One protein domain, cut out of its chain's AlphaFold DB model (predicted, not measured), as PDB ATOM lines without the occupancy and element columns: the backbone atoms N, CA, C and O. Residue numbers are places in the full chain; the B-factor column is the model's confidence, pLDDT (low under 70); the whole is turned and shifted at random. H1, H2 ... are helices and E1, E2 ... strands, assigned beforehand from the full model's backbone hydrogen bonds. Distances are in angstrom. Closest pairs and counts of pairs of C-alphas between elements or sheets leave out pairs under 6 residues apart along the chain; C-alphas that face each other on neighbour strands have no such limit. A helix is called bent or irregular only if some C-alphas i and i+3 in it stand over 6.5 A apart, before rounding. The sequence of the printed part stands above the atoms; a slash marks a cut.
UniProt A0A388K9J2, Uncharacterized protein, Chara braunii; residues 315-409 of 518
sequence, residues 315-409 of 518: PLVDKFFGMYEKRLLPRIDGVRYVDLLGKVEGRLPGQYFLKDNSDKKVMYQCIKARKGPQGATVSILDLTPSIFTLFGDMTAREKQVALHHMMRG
ATOM      1  N   PRO A 315      38.970 -10.716 -41.275       93.38
ATOM      2  CA  PRO A 315      39.386  -9.542 -40.502       93.38
ATOM      3  C   PRO A 315      38.821  -9.515 -39.074       93.38
ATOM      4  O   PRO A 315      39.473  -9.029 -38.149       93.38
ATOM      5  N   LEU A 316      37.617 -10.063 -38.860       93.06
ATOM      6  CA  LEU A 316      37.032 -10.191 -37.522       93.06
ATOM      7  C   LEU A 316      37.716 -11.295 -36.710       93.06
ATOM      8  O   LEU A 316      37.891 -11.126 -35.504       93.06
ATOM      9  N   VAL A 317      38.116 -12.396 -37.355       91.94
ATOM     10  CA  VAL A 317      38.898 -13.478 -36.734       91.94
ATOM     11  C   VAL A 317      40.261 -12.953 -36.280       91.94
ATOM     12  O   VAL A 317      40.631 -13.132 -35.119       91.94
ATOM     13  N   ASP A 318      40.981 -12.240 -37.149       91.44
ATOM     14  CA  ASP A 318      42.289 -11.677 -36.805       91.44
ATOM     15  C   ASP A 318      42.181 -10.603 -35.710       91.44
ATOM     16  O   ASP A 318      42.936 -10.614 -34.732       91.44
ATOM     17  N   LYS A 319      41.159  -9.739 -35.783       92.56
ATOM     18  CA  LYS A 319      40.850  -8.776 -34.718       92.56
ATOM     19  C   LYS A 319      40.548  -9.468 -33.390       92.56
ATOM     20  O   LYS A 319      41.031  -9.019 -32.348       92.56
ATOM     21  N   PHE A 320      39.775 -10.551 -33.413       90.75
ATOM     22  CA  PHE A 320      39.490 -11.360 -32.233       90.75
ATOM     23  C   PHE A 320      40.780 -11.929 -31.623       90.75
ATOM     24  O   PHE A 320      40.988 -11.778 -30.417       90.75
ATOM     25  N   PHE A 321      41.678 -12.499 -32.435       87.56
ATOM     26  CA  PHE A 321      42.979 -12.974 -31.955       87.56
ATOM     27  C   PHE A 321      43.815 -11.844 -31.354       87.56
ATOM     28  O   PHE A 321      44.347 -11.998 -30.257       87.56
ATOM     29  N   GLY A 322      43.848 -10.675 -31.994       85.69
ATOM     30  CA  GLY A 322      44.523  -9.503 -31.444       85.69
ATOM     31  C   GLY A 322      43.938  -9.058 -30.099       85.69
ATOM     32  O   GLY A 322      44.682  -8.679 -29.196       85.69
ATOM     33  N   MET A 323      42.614  -9.119 -29.915       86.12
ATOM     34  CA  MET A 323      41.970  -8.828 -28.626       86.12
ATOM     35  C   MET A 323      42.295  -9.874 -27.558       86.12
ATOM     36  O   MET A 323      42.523  -9.506 -26.401       86.12
ATOM     37  N   TYR A 324      42.325 -11.151 -27.937       80.25
ATOM     38  CA  TYR A 324      42.714 -12.259 -27.071       80.25
ATOM     39  C   TYR A 324      44.158 -12.088 -26.569       80.25
ATOM     40  O   TYR A 324      44.385 -12.002 -25.362       80.25
ATOM     41  N   GLU A 325      45.107 -11.897 -27.486       76.62
ATOM     42  CA  GLU A 325      46.531 -11.675 -27.196       76.62
ATOM     43  C   GLU A 325      46.749 -10.401 -26.352       76.62
ATOM     44  O   GLU A 325      47.567 -10.371 -25.428       76.62
ATOM     45  N   LYS A 326      45.946  -9.352 -26.595       76.81
ATOM     46  CA  LYS A 326      45.943  -8.102 -25.811       76.81
ATOM     47  C   LYS A 326      45.172  -8.184 -24.493       76.81
ATOM     48  O   LYS A 326      45.102  -7.161 -23.802       76.81
ATOM     49  N   ARG A 327      44.632  -9.350 -24.110       73.88
ATOM     50  CA  ARG A 327      43.926  -9.571 -22.831       73.88
ATOM     51  C   ARG A 327      42.624  -8.782 -22.664       73.88
ATOM     52  O   ARG A 327      42.212  -8.471 -21.547       73.88
ATOM     53  N   LEU A 328      41.968  -8.448 -23.769       77.50
ATOM     54  CA  LEU A 328      40.730  -7.667 -23.751       77.50
ATOM     55  C   LEU A 328      39.475  -8.536 -23.595       77.50
ATOM     56  O   LEU A 328      38.405  -8.001 -23.310       77.50
ATOM     57  N   LEU A 329      39.607  -9.858 -23.746       77.31
ATOM     58  CA  LEU A 329      38.499 -10.807 -23.651       77.31
ATOM     59  C   LEU A 329      38.287 -11.328 -22.214       77.31
ATOM     60  O   LEU A 329      39.251 -11.436 -21.449       77.31
ATOM     61  N   PRO A 330      37.037 -11.647 -21.827       67.88
ATOM     62  CA  PRO A 330      36.718 -12.211 -20.515       67.88
ATOM     63  C   PRO A 330      37.094 -13.699 -20.394       67.88
ATOM     64  O   PRO A 330      37.067 -14.447 -21.371       67.88
ATOM     65  N   ARG A 331      37.397 -14.140 -19.168       67.94
ATOM     66  CA  ARG A 331      37.668 -15.540 -18.799       67.94
ATOM     67  C   ARG A 331      36.363 -16.321 -18.545       67.94
ATOM     68  O   ARG A 331      35.272 -15.757 -18.524       67.94
ATOM     69  N   ILE A 332      36.481 -17.638 -18.332       60.94
ATOM     70  CA  ILE A 332      35.399 -18.569 -17.946       60.94
ATOM     71  C   ILE A 332      34.595 -18.098 -16.717       60.94
ATOM     72  O   ILE A 332      33.389 -18.324 -16.656       60.94
ATOM     73  N   ASP A 333      35.232 -17.416 -15.764       58.94
ATOM     74  CA  ASP A 333      34.596 -16.825 -14.574       58.94
ATOM     75  C   ASP A 333      33.948 -15.448 -14.846       58.94
ATOM     76  O   ASP A 333      33.314 -14.869 -13.967       58.94
ATOM     77  N   GLY A 334      34.053 -14.933 -16.074       59.09
ATOM     78  CA  GLY A 334      33.511 -13.642 -16.489       59.09
ATOM     79  C   GLY A 334      34.386 -12.435 -16.138       59.09
ATOM     80  O   GLY A 334      33.968 -11.310 -16.416       59.09
ATOM     81  N   VAL A 335      35.579 -12.640 -15.566       61.09
ATOM     82  CA  VAL A 335      36.530 -11.568 -15.222       61.09
ATOM     83  C   VAL A 335      37.483 -11.319 -16.398       61.09
ATOM     84  O   VAL A 335      37.942 -12.261 -17.047       61.09
ATOM     85  N   ARG A 336      37.785 -10.052 -16.717       60.47
ATOM     86  CA  ARG A 336      38.796  -9.718 -17.736       60.47
ATOM     87  C   ARG A 336      40.196  -9.891 -17.168       60.47
ATOM     88  O   ARG A 336      40.453  -9.576 -16.012       60.47
ATOM     89  N   TYR A 337      41.142 -10.276 -18.018       55.66
ATOM     90  CA  TYR A 337      42.550 -10.402 -17.625       55.66
ATOM     91  C   TYR A 337      43.169  -9.106 -17.071       55.66
ATOM     92  O   TYR A 337      44.151  -9.170 -16.338       55.66
ATOM     93  N   VAL A 338      42.620  -7.935 -17.416       50.47
ATOM     94  CA  VAL A 338      43.073  -6.622 -16.915       50.47
ATOM     95  C   VAL A 338      42.680  -6.382 -15.450       50.47
ATOM     96  O   VAL A 338      43.340  -5.601 -14.763       50.47
ATOM     97  N   ASP A 339      41.644  -7.074 -14.972       49.19
ATOM     98  CA  ASP A 339      41.060  -6.888 -13.640       49.19
ATOM     99  C   ASP A 339      41.626  -7.885 -12.604       49.19
ATOM    100  O   ASP A 339      41.275  -7.827 -11.428       49.19
ATOM    101  N   LEU A 340      42.528  -8.786 -13.015       51.59
ATOM    102  CA  LEU A 340      43.170  -9.759 -12.129       51.59
ATOM    103  C   LEU A 340      44.327  -9.117 -11.342       51.59
ATOM    104  O   LEU A 340      45.362  -8.763 -11.909       51.59
ATOM    105  N   LEU A 341      44.162  -9.020 -10.022       43.16
ATOM    106  CA  LEU A 341      45.221  -8.752  -9.043       43.16
ATOM    107  C   LEU A 341      45.718 -10.095  -8.464       43.16
ATOM    108  O   LEU A 341      44.996 -10.734  -7.704       43.16
ATOM    109  N   GLY A 342      46.946 -10.507  -8.823       47.47
ATOM    110  CA  GLY A 342      47.645 -11.718  -8.329       47.47
ATOM    111  C   GLY A 342      47.169 -13.044  -8.958       47.47
ATOM    112  O   GLY A 342      46.006 -13.188  -9.300       47.47
ATOM    113  N   LYS A 343      47.967 -14.095  -9.176       49.47
ATOM    114  CA  LYS A 343      49.407 -14.391  -9.076       49.47
ATOM    115  C   LYS A 343      49.640 -15.649  -9.938       49.47
ATOM    116  O   LYS A 343      48.936 -16.637  -9.752       49.47
ATOM    117  N   VAL A 344      50.665 -15.661 -10.787       46.47
ATOM    118  CA  VAL A 344      51.621 -16.780 -10.839       46.47
ATOM    119  C   VAL A 344      52.984 -16.113 -10.712       46.47
ATOM    120  O   VAL A 344      53.489 -15.507 -11.651       46.47
ATOM    121  N   GLU A 345      53.512 -16.086  -9.496       46.19
ATOM    122  CA  GLU A 345      54.821 -15.494  -9.223       46.19
ATOM    123  C   GLU A 345      55.913 -16.470  -9.689       46.19
ATOM    124  O   GLU A 345      55.774 -17.680  -9.521       46.19
ATOM    125  N   GLY A 346      56.979 -15.948 -10.299       53.88
ATOM    126  CA  GLY A 346      58.181 -16.728 -10.614       53.88
ATOM    127  C   GLY A 346      58.264 -17.358 -12.009       53.88
ATOM    128  O   GLY A 346      59.182 -18.135 -12.247       53.88
ATOM    129  N   ARG A 347      57.358 -17.046 -12.950       58.72
ATOM    130  CA  ARG A 347      57.522 -17.449 -14.365       58.72
ATOM    131  C   ARG A 347      57.834 -16.268 -15.261       58.72
ATOM    132  O   ARG A 347      57.221 -15.213 -15.115       58.72
ATOM    133  N   LEU A 348      58.738 -16.480 -16.215       62.59
ATOM    134  CA  LEU A 348      59.027 -15.506 -17.260       62.59
ATOM    135  C   LEU A 348      57.860 -15.414 -18.254       62.59
ATOM    136  O   LEU A 348      57.104 -16.375 -18.424       62.59
ATOM    137  N   PRO A 349      57.682 -14.258 -18.912       64.94
ATOM    138  CA  PRO A 349      56.828 -14.164 -20.085       64.94
ATOM    139  C   PRO A 349      57.307 -15.149 -21.160       64.94
ATOM    140  O   PRO A 349      58.487 -15.174 -21.491       64.94
ATOM    141  N   GLY A 350      56.403 -15.968 -21.683       63.69
ATOM    142  CA  GLY A 350      56.714 -17.039 -22.622       63.69
ATOM    143  C   GLY A 350      55.601 -18.082 -22.689       63.69
ATOM    144  O   GLY A 350      54.606 -17.998 -21.971       63.69
ATOM    145  N   GLN A 351      55.744 -19.072 -23.563       66.75
ATOM    146  CA  GLN A 351      54.776 -20.163 -23.712       66.75
ATOM    147  C   GLN A 351      55.300 -21.419 -23.008       66.75
ATOM    148  O   GLN A 351      56.483 -21.740 -23.096       66.75
ATOM    149  N   TYR A 352      54.419 -22.129 -22.305       62.78
ATOM    150  CA  TYR A 352      54.765 -23.280 -21.475       62.78
ATOM    151  C   TYR A 352      53.692 -24.362 -21.570       62.78
ATOM    152  O   TYR A 352      52.499 -24.058 -21.578       62.78
ATOM    153  N   PHE A 353      54.093 -25.631 -21.536       62.44
ATOM    154  CA  PHE A 353      53.167 -26.704 -21.188       62.44
ATOM    155  C   PHE A 353      53.055 -26.819 -19.671       62.44
ATOM    156  O   PHE A 353      54.053 -26.880 -18.952       62.44
ATOM    157  N   LEU A 354      51.824 -26.876 -19.185       62.56
ATOM    158  CA  LEU A 354      51.511 -27.271 -17.822       62.56
ATOM    159  C   LEU A 354      50.663 -28.527 -17.877       62.56
ATOM    160  O   LEU A 354      49.777 -28.647 -18.724       62.56
ATOM    161  N   LYS A 355      50.921 -29.458 -16.964       63.16
ATOM    162  CA  LYS A 355      49.982 -30.543 -16.724       63.16
ATOM    163  C   LYS A 355      48.756 -29.959 -16.035       63.16
ATOM    164  O   LYS A 355      48.891 -29.230 -15.051       63.16
ATOM    165  N   ASP A 356      47.581 -30.212 -16.592       62.38
ATOM    166  CA  ASP A 356      46.340 -29.938 -15.884       62.38
ATOM    167  C   ASP A 356      46.090 -31.002 -14.802       62.38
ATOM    168  O   ASP A 356      46.854 -31.953 -14.645       62.38
ATOM    169  N   ASN A 357      44.997 -30.858 -14.054       62.38
ATOM    170  CA  ASN A 357      44.634 -31.789 -12.980       62.38
ATOM    171  C   ASN A 357      44.347 -33.226 -13.472       62.38
ATOM    172  O   ASN A 357      44.112 -34.105 -12.651       62.38
ATOM    173  N   SER A 358      44.311 -33.458 -14.790       63.50
ATOM    174  CA  SER A 358      44.156 -34.771 -15.423       63.50
ATOM    175  C   SER A 358      45.456 -35.289 -16.048       63.50
ATOM    176  O   SER A 358      45.414 -36.171 -16.904       63.50
ATOM    177  N   ASP A 359      46.599 -34.711 -15.661       62.06
ATOM    178  CA  ASP A 359      47.936 -34.985 -16.203       62.06
ATOM    179  C   ASP A 359      48.081 -34.741 -17.716       62.06
ATOM    180  O   ASP A 359      49.109 -35.063 -18.322       62.06
ATOM    181  N   LYS A 360      47.092 -34.098 -18.348       65.75
ATOM    182  CA  LYS A 360      47.173 -33.723 -19.757       65.75
ATOM    183  C   LYS A 360      48.034 -32.482 -19.891       65.75
ATOM    184  O   LYS A 360      47.846 -31.497 -19.179       65.75
ATOM    185  N   LYS A 361      48.973 -32.511 -20.839       64.38
ATOM    186  CA  LYS A 361      49.753 -31.326 -21.202       64.38
ATOM    187  C   LYS A 361      48.841 -30.323 -21.891       64.38
ATOM    188  O   LYS A 361      48.284 -30.591 -22.951       64.38
ATOM    189  N   VAL A 362      48.712 -29.162 -21.272       62.91
ATOM    190  CA  VAL A 362      47.908 -28.048 -21.748       62.91
ATOM    191  C   VAL A 362      48.819 -26.843 -21.934       62.91
ATOM    192  O   VAL A 362      49.696 -26.577 -21.111       62.91
ATOM    193  N   MET A 363      48.652 -26.138 -23.048       68.56
ATOM    194  CA  MET A 363      49.491 -24.995 -23.391       68.56
ATOM    195  C   MET A 363      49.010 -23.737 -22.669       68.56
ATOM    196  O   MET A 363      47.827 -23.394 -22.715       68.56
ATOM    197  N   TYR A 364      49.942 -23.041 -22.027       68.69
ATOM    198  CA  TYR A 364      49.718 -21.754 -21.389       68.69
ATOM    199  C   TYR A 364      50.677 -20.709 -21.940       68.69
ATOM    200  O   TYR A 364      51.877 -20.941 -22.061       68.69
ATOM    201  N   GLN A 365      50.157 -19.515 -22.182       69.81
ATOM    202  CA  GLN A 365      50.936 -18.322 -22.449       69.81
ATOM    203  C   GLN A 365      51.091 -17.531 -21.143       69.81
ATOM    204  O   GLN A 365      50.124 -16.982 -20.619       69.81
ATOM    205  N   CYS A 366      52.299 -17.491 -20.589       69.31
ATOM    206  CA  CYS A 366      52.653 -16.624 -19.469       69.31
ATOM    207  C   CYS A 366      53.057 -15.256 -20.008       69.31
ATOM    208  O   CYS A 366      53.852 -15.152 -20.936       69.31
ATOM    209  N   ILE A 367      52.526 -14.185 -19.437       64.81
ATOM    210  CA  ILE A 367      52.778 -12.828 -19.928       64.81
ATOM    211  C   ILE A 367      52.825 -11.836 -18.771       64.81
ATOM    212  O   ILE A 367      52.131 -12.023 -17.771       64.81
ATOM    213  N   LYS A 368      53.617 -10.759 -18.904       67.62
ATOM    214  CA  LYS A 368      53.771  -9.727 -17.854       67.62
ATOM    215  C   LYS A 368      52.411  -9.197 -17.418       67.62
ATOM    216  O   LYS A 368      51.602  -8.818 -18.268       67.62
ATOM    217  N   ALA A 369      52.130  -9.194 -16.125       66.12
ATOM    218  CA  ALA A 369      50.906  -8.629 -15.579       66.12
ATOM    219  C   ALA A 369      50.883  -7.112 -15.829       66.12
ATOM    220  O   ALA A 369      51.907  -6.444 -15.712       66.12
ATOM    221  N   ARG A 370      49.715  -6.559 -16.189       63.41
ATOM    222  CA  ARG A 370      49.558  -5.095 -16.314       63.41
ATOM    223  C   ARG A 370      49.526  -4.401 -14.950       63.41
ATOM    224  O   ARG A 370      49.855  -3.226 -14.865       63.41
ATOM    225  N   LYS A 371      49.091  -5.116 -13.910       62.44
ATOM    226  CA  LYS A 371      49.003  -4.661 -12.519       62.44
ATOM    227  C   LYS A 371      49.581  -5.752 -11.618       62.44
ATOM    228  O   LYS A 371      49.272  -6.923 -11.825       62.44
ATOM    229  N   GLY A 372      50.398  -5.374 -10.640       64.62
ATOM    230  CA  GLY A 372      51.009  -6.296  -9.679       64.62
ATOM    231  C   GLY A 372      52.465  -5.942  -9.354       64.62
ATOM    232  O   GLY A 372      52.978  -4.957  -9.887       64.62
ATOM    233  N   PRO A 373      53.119  -6.733  -8.482       62.56
ATOM    234  CA  PRO A 373      54.538  -6.590  -8.171       62.56
ATOM    235  C   PRO A 373      55.416  -6.635  -9.428       62.56
ATOM    236  O   PRO A 373      55.049  -7.243 -10.440       62.56
ATOM    237  N   GLN A 374      56.596  -6.020  -9.365       59.72
ATOM    238  CA  GLN A 374      57.571  -6.069 -10.452       59.72
ATOM    239  C   GLN A 374      57.920  -7.530 -10.778       59.72
ATOM    240  O   GLN A 374      58.286  -8.300  -9.898       59.72
ATOM    241  N   GLY A 375      57.760  -7.922 -12.046       60.38
ATOM    242  CA  GLY A 375      57.982  -9.304 -12.493       60.38
ATOM    243  C   GLY A 375      56.765 -10.232 -12.391       60.38
ATOM    244  O   GLY A 375      56.860 -11.385 -12.804       60.38
ATOM    245  N   ALA A 376      55.608  -9.757 -11.919       64.12
ATOM    246  CA  ALA A 376      54.390 -10.564 -11.906       64.12
ATOM    247  C   ALA A 376      53.979 -10.987 -13.327       64.12
ATOM    248  O   ALA A 376      53.953 -10.171 -14.255       64.12
ATOM    249  N   THR A 377      53.601 -12.255 -13.491       65.12
ATOM    250  CA  THR A 377      53.056 -12.790 -14.743       65.12
ATOM    251  C   THR A 377      51.686 -13.430 -14.538       65.12
ATOM    252  O   THR A 377      51.270 -13.757 -13.425       65.12
ATOM    253  N   VAL A 378      50.938 -13.533 -15.638       64.19
ATOM    254  CA  VAL A 378      49.632 -14.194 -15.708       64.19
ATOM    255  C   VAL A 378      49.715 -15.295 -16.753       64.19
ATOM    256  O   VAL A 378      50.111 -15.025 -17.887       64.19
ATOM    257  N   SER A 379      49.319 -16.509 -16.375       68.12
ATOM    258  CA  SER A 379      49.197 -17.649 -17.286       68.12
ATOM    259  C   SER A 379      47.813 -17.672 -17.928       68.12
ATOM    260  O   SER A 379      46.792 -17.724 -17.242       68.12
ATOM    261  N   ILE A 380      47.781 -17.658 -19.253       68.12
ATOM    262  CA  ILE A 380      46.575 -17.726 -20.072       68.12
ATOM    263  C   ILE A 380      46.546 -19.078 -20.762       68.12
ATOM    264  O   ILE A 380      47.492 -19.435 -21.449       68.12
ATOM    265  N   LEU A 381      45.467 -19.829 -20.565       70.56
ATOM    266  CA  LEU A 381      45.220 -21.063 -21.300       70.56
ATOM    267  C   LEU A 381      45.064 -20.747 -22.790       70.56
ATOM    268  O   LEU A 381      44.203 -19.932 -23.102       70.56
ATOM    269  N   ASP A 382      45.828 -21.398 -23.672       72.50
ATOM    270  CA  ASP A 382      45.706 -21.169 -25.117       72.50
ATOM    271  C   ASP A 382      44.309 -21.538 -25.659       72.50
ATOM    272  O   ASP A 382      43.603 -22.398 -25.114       72.50
ATOM    273  N   LEU A 383      43.904 -20.893 -26.755       77.50
ATOM    274  CA  LEU A 383      42.659 -21.212 -27.445       77.50
ATOM    275  C   LEU A 383      42.726 -22.638 -27.995       77.50
ATOM    276  O   LEU A 383      43.624 -22.999 -28.748       77.50
ATOM    277  N   THR A 384      41.745 -23.464 -27.635       76.19
ATOM    278  CA  THR A 384      41.681 -24.838 -28.139       76.19
ATOM    279  C   THR A 384      40.971 -24.867 -29.498       76.19
ATOM    280  O   THR A 384      39.845 -24.364 -29.577       76.19
ATOM    281  N   PRO A 385      41.556 -25.494 -30.541       77.62
ATOM    282  CA  PRO A 385      40.952 -25.560 -31.876       77.62
ATOM    283  C   PRO A 385      39.520 -26.110 -31.865       77.62
ATOM    284  O   PRO A 385      38.637 -25.563 -32.520       77.62
ATOM    285  N   SER A 386      39.254 -27.119 -31.032       77.50
ATOM    286  CA  SER A 386      37.946 -27.777 -30.921       77.50
ATOM    287  C   SER A 386      36.783 -26.856 -30.529       77.50
ATOM    288  O   SER A 386      35.624 -27.174 -30.797       77.50
ATOM    289  N   ILE A 387      37.060 -25.689 -29.932       79.50
ATOM    290  CA  ILE A 387      36.039 -24.671 -29.637       79.50
ATOM    291  C   ILE A 387      35.438 -24.114 -30.941       79.50
ATOM    292  O   ILE A 387      34.254 -23.772 -30.987       79.50
ATOM    293  N   PHE A 388      36.239 -24.060 -32.004       83.00
ATOM    294  CA  PHE A 388      35.884 -23.491 -33.302       83.00
ATOM    295  C   PHE A 388      35.364 -24.525 -34.303       83.00
ATOM    296  O   PHE A 388      34.952 -24.168 -35.404       83.00
ATOM    297  N   THR A 389      35.269 -25.802 -33.926       81.12
ATOM    298  CA  THR A 389      34.658 -26.835 -34.779       81.12
ATOM    299  C   THR A 389      33.224 -26.469 -35.175       81.12
ATOM    300  O   THR A 389      32.803 -26.733 -36.298       81.12
ATOM    301  N   LEU A 390      32.499 -25.772 -34.295       78.56
ATOM    302  CA  LEU A 390      31.124 -25.336 -34.540       78.56
ATOM    303  C   LEU A 390      31.003 -24.173 -35.543       78.56
ATOM    304  O   LEU A 390      29.912 -23.943 -36.056       78.56
ATOM    305  N   PHE A 391      32.096 -23.465 -35.868       82.44
ATOM    306  CA  PHE A 391      32.075 -22.450 -36.932       82.44
ATOM    307  C   PHE A 391      31.786 -23.074 -38.300       82.44
ATOM    308  O   PHE A 391      31.221 -22.404 -39.157       82.44
ATOM    309  N   GLY A 392      32.111 -24.357 -38.503       78.12
ATOM    310  CA  GLY A 392      31.758 -25.074 -39.731       78.12
ATOM    311  C   GLY A 392      30.244 -25.176 -39.963       78.12
ATOM    312  O   GLY A 392      29.807 -25.290 -41.105       78.12
ATOM    313  N   ASP A 393      29.432 -25.073 -38.907       76.81
ATOM    314  CA  ASP A 393      27.967 -25.148 -38.992       76.81
ATOM    315  C   ASP A 393      27.301 -23.779 -39.230       76.81
ATOM    316  O   ASP A 393      26.072 -23.702 -39.379       76.81
ATOM    317  N   MET A 394      28.096 -22.705 -39.240       82.56
ATOM    318  CA  MET A 394      27.640 -21.323 -39.360       82.56
ATOM    319  C   MET A 394      27.823 -20.779 -40.779       82.56
ATOM    320  O   MET A 394      28.818 -21.079 -41.439       82.56
ATOM    321  N   THR A 395      26.894 -19.933 -41.227       80.19
ATOM    322  CA  THR A 395      27.089 -19.103 -42.430       80.19
ATOM    323  C   THR A 395      28.116 -18.000 -42.164       80.19
ATOM    324  O   THR A 395      28.408 -17.686 -41.005       80.19
ATOM    325  N   ALA A 396      28.647 -17.365 -43.214       81.81
ATOM    326  CA  ALA A 396      29.571 -16.237 -43.066       81.81
ATOM    327  C   ALA A 396      28.989 -15.154 -42.138       81.81
ATOM    328  O   ALA A 396      29.636 -14.730 -41.177       81.81
ATOM    329  N   ARG A 397      27.717 -14.786 -42.337       78.94
ATOM    330  CA  ARG A 397      27.034 -13.790 -41.503       78.94
ATOM    331  C   ARG A 397      26.896 -14.232 -40.047       78.94
ATOM    332  O   ARG A 397      27.113 -13.437 -39.132       78.94
ATOM    333  N   GLU A 398      26.558 -15.492 -39.803       85.19
ATOM    334  CA  GLU A 398      26.462 -16.028 -38.444       85.19
ATOM    335  C   GLU A 398      27.821 -16.045 -37.735       85.19
ATOM    336  O   GLU A 398      27.887 -15.701 -36.552       85.19
ATOM    337  N   LYS A 399      28.909 -16.358 -38.454       87.81
ATOM    338  CA  LYS A 399      30.277 -16.255 -37.925       87.81
ATOM    339  C   LYS A 399      30.612 -14.814 -37.538       87.81
ATOM    340  O   LYS A 399      31.154 -14.601 -36.455       87.81
ATOM    341  N   GLN A 400      30.249 -13.820 -38.358       87.81
ATOM    342  CA  GLN A 400      30.442 -12.403 -38.015       87.81
ATOM    343  C   GLN A 400      29.716 -12.047 -36.710       87.81
ATOM    344  O   GLN A 400      30.321 -11.488 -35.793       87.81
ATOM    345  N   VAL A 401      28.436 -12.421 -36.594       83.31
ATOM    346  CA  VAL A 401      27.628 -12.177 -35.387       83.31
ATOM    347  C   VAL A 401      28.258 -12.848 -34.162       83.31
ATOM    348  O   VAL A 401      28.413 -12.206 -33.120       83.31
ATOM    349  N   ALA A 402      28.679 -14.110 -34.288       87.44
ATOM    350  CA  ALA A 402      29.353 -14.841 -33.219       87.44
ATOM    351  C   ALA A 402      30.640 -14.130 -32.768       87.44
ATOM    352  O   ALA A 402      30.801 -13.857 -31.576       87.44
ATOM    353  N   LEU A 403      31.512 -13.749 -33.707       89.31
ATOM    354  CA  LEU A 403      32.768 -13.046 -33.426       89.31
ATOM    355  C   LEU A 403      32.531 -11.693 -32.746       89.31
ATOM    356  O   LEU A 403      33.245 -11.347 -31.805       89.31
ATOM    357  N   HIS A 404      31.507 -10.940 -33.152       88.69
ATOM    358  CA  HIS A 404      31.148  -9.686 -32.488       88.69
ATOM    359  C   HIS A 404      30.738  -9.887 -31.028       88.69
ATOM    360  O   HIS A 404      31.206  -9.147 -30.159       88.69
ATOM    361  N   HIS A 405      29.920 -10.896 -30.736       85.25
ATOM    362  CA  HIS A 405      29.531 -11.207 -29.360       85.25
ATOM    363  C   HIS A 405      30.698 -11.737 -28.519       85.25
ATOM    364  O   HIS A 405      30.811 -11.394 -27.339       85.25
ATOM    365  N   MET A 406      31.608 -12.508 -29.120       86.50
ATOM    366  CA  MET A 406      32.847 -12.937 -28.467       86.50
ATOM    367  C   MET A 406      33.730 -11.733 -28.118       86.50
ATOM    368  O   MET A 406      34.172 -11.600 -26.979       86.50
ATOM    369  N   MET A 407      33.934 -10.807 -29.061       88.25
ATOM    370  CA  MET A 407      34.740  -9.597 -28.851       88.25
ATOM    371  C   MET A 407      34.121  -8.622 -27.839       88.25
ATOM    372  O   MET A 407      34.855  -7.950 -27.114       88.25
ATOM    373  N   ARG A 408      32.786  -8.544 -27.753       84.44
ATOM    374  CA  ARG A 408      32.069  -7.750 -26.735       84.44
ATOM    375  C   ARG A 408      32.101  -8.390 -25.341       84.44
ATOM    376  O   ARG A 408      31.821  -7.710 -24.357       84.44
ATOM    377  N   GLY A 409      32.463  -9.669 -25.245       78.44
ATOM    378  CA  GLY A 409      32.444 -10.428 -23.996       78.44
ATOM    379  C   GLY A 409      31.053 -10.921 -23.582       78.44
ATOM    380  O   GLY A 409      30.873 -11.368 -22.447       78.44
TER     381      GLY A 409
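Overview. This is residues 315 to 409 of the 518 residues of an uncharacterized protein of Chara braunii (UniProt A0A388K9J2). Picture two parts set end to end along the longest axis: a small, strongly twisted sheet of three strands, E1, E2 and E3, and a loose group of three helices, in which H1 and H3 run side by side while H2 keeps some distance from them. Two links join the parts, the long winding stretch of residues 326 to 349, which has no named element, and the tight link from E3 to H2. The printed part has 95 residues, with three named helices and three named strands in the order H1 E1 E2 E3 H2 H3 along the chain, and its class is mixed, helices and strands. The sheet runs E1 E2 E3, all antiparallel, and is a meander, each strand the antiparallel neighbour of the one before. The whole is only just loose, close to compact, with a radius of gyration of the C-alphas of 15.1 A and spans of 45 by 30 by 22 A.

Arrangement. Start with H1, residues 315 to 325, and go to H3, residues 396 to 408: the two touch, and their closest C-alphas, those of Phe 320 and Met 407, are 6.1 A apart. They run the same way at a shallow tilt of 26 degrees. Next look at E1, residues 350 to 355, and E2, residues 361 to 368, a hairpin with 144 degrees between their directions. Here N 352 and O 364, at 2.8 A, are within hydrogen-bond range, and so are N 366 and O 350, at 2.7 A. E2 forms another hairpin with E3, residues 377 to 381, at 145 degrees, and N 365 and O 380 are within hydrogen-bond range at 2.8 A. E1 and E3 are the edge strands, and the sheet is strongly twisted, but only just, with C-alphas up to 4.3 A off its best plane. H1 is not on the sheet, only just, with 4 pairs of C-alphas within 10 A. Move on to H2, residues 385 to 393, which is close to H3 but not clearly touching it: the closest C-alphas, those of Phe 391 and Lys 399, are 6.5 A apart. These two helices run opposite ways at a steep tilt of 41 degrees, where the line of H2 is a rough one. H2 is apart from H1, and H2 and H3 are not on the sheet. In H1 and H3 every O i to N i+4 pair is within hydrogen-bond range, while H2 has 0 of 5 such pairs and 5 of 6 O i to N i+3 pairs within range.

Along the chain. Find C-alpha 315 at (39.386, -9.542, -40.502); from there H1 runs 15.3 A to C-alpha 325. E1 covers 16.2 A from Gly 350 to Lys 355. At C-alpha 361, at (49.753, -31.326, -21.202), begins E2, the longest strand, which runs 22.2 A to Lys 368. E3 measures 13.1 A from Thr 377 to Leu 381. H2 runs 14.8 A from Pro 385 to Asp 393 and is irregular, but only just: C-alphas 387 and 390 are 7.0 A apart. H3, the longest helix, runs 18.6 A from Ala 396 to C-alpha 408 at (32.069, -7.750, -26.735).

Size, cuts and confidence. Look for the two C-alphas farthest apart, those of Gln 374 and Thr 395, at 46.1 A. The printed part has no cut. The link from H1 to E1 is long, with 24 residues; the link from E2 to E3 is short, and the other three are tight. The B-factor column shows a mean pLDDT of the printed part of 71.2, and the 51 residues from 330 to 380 are under 70.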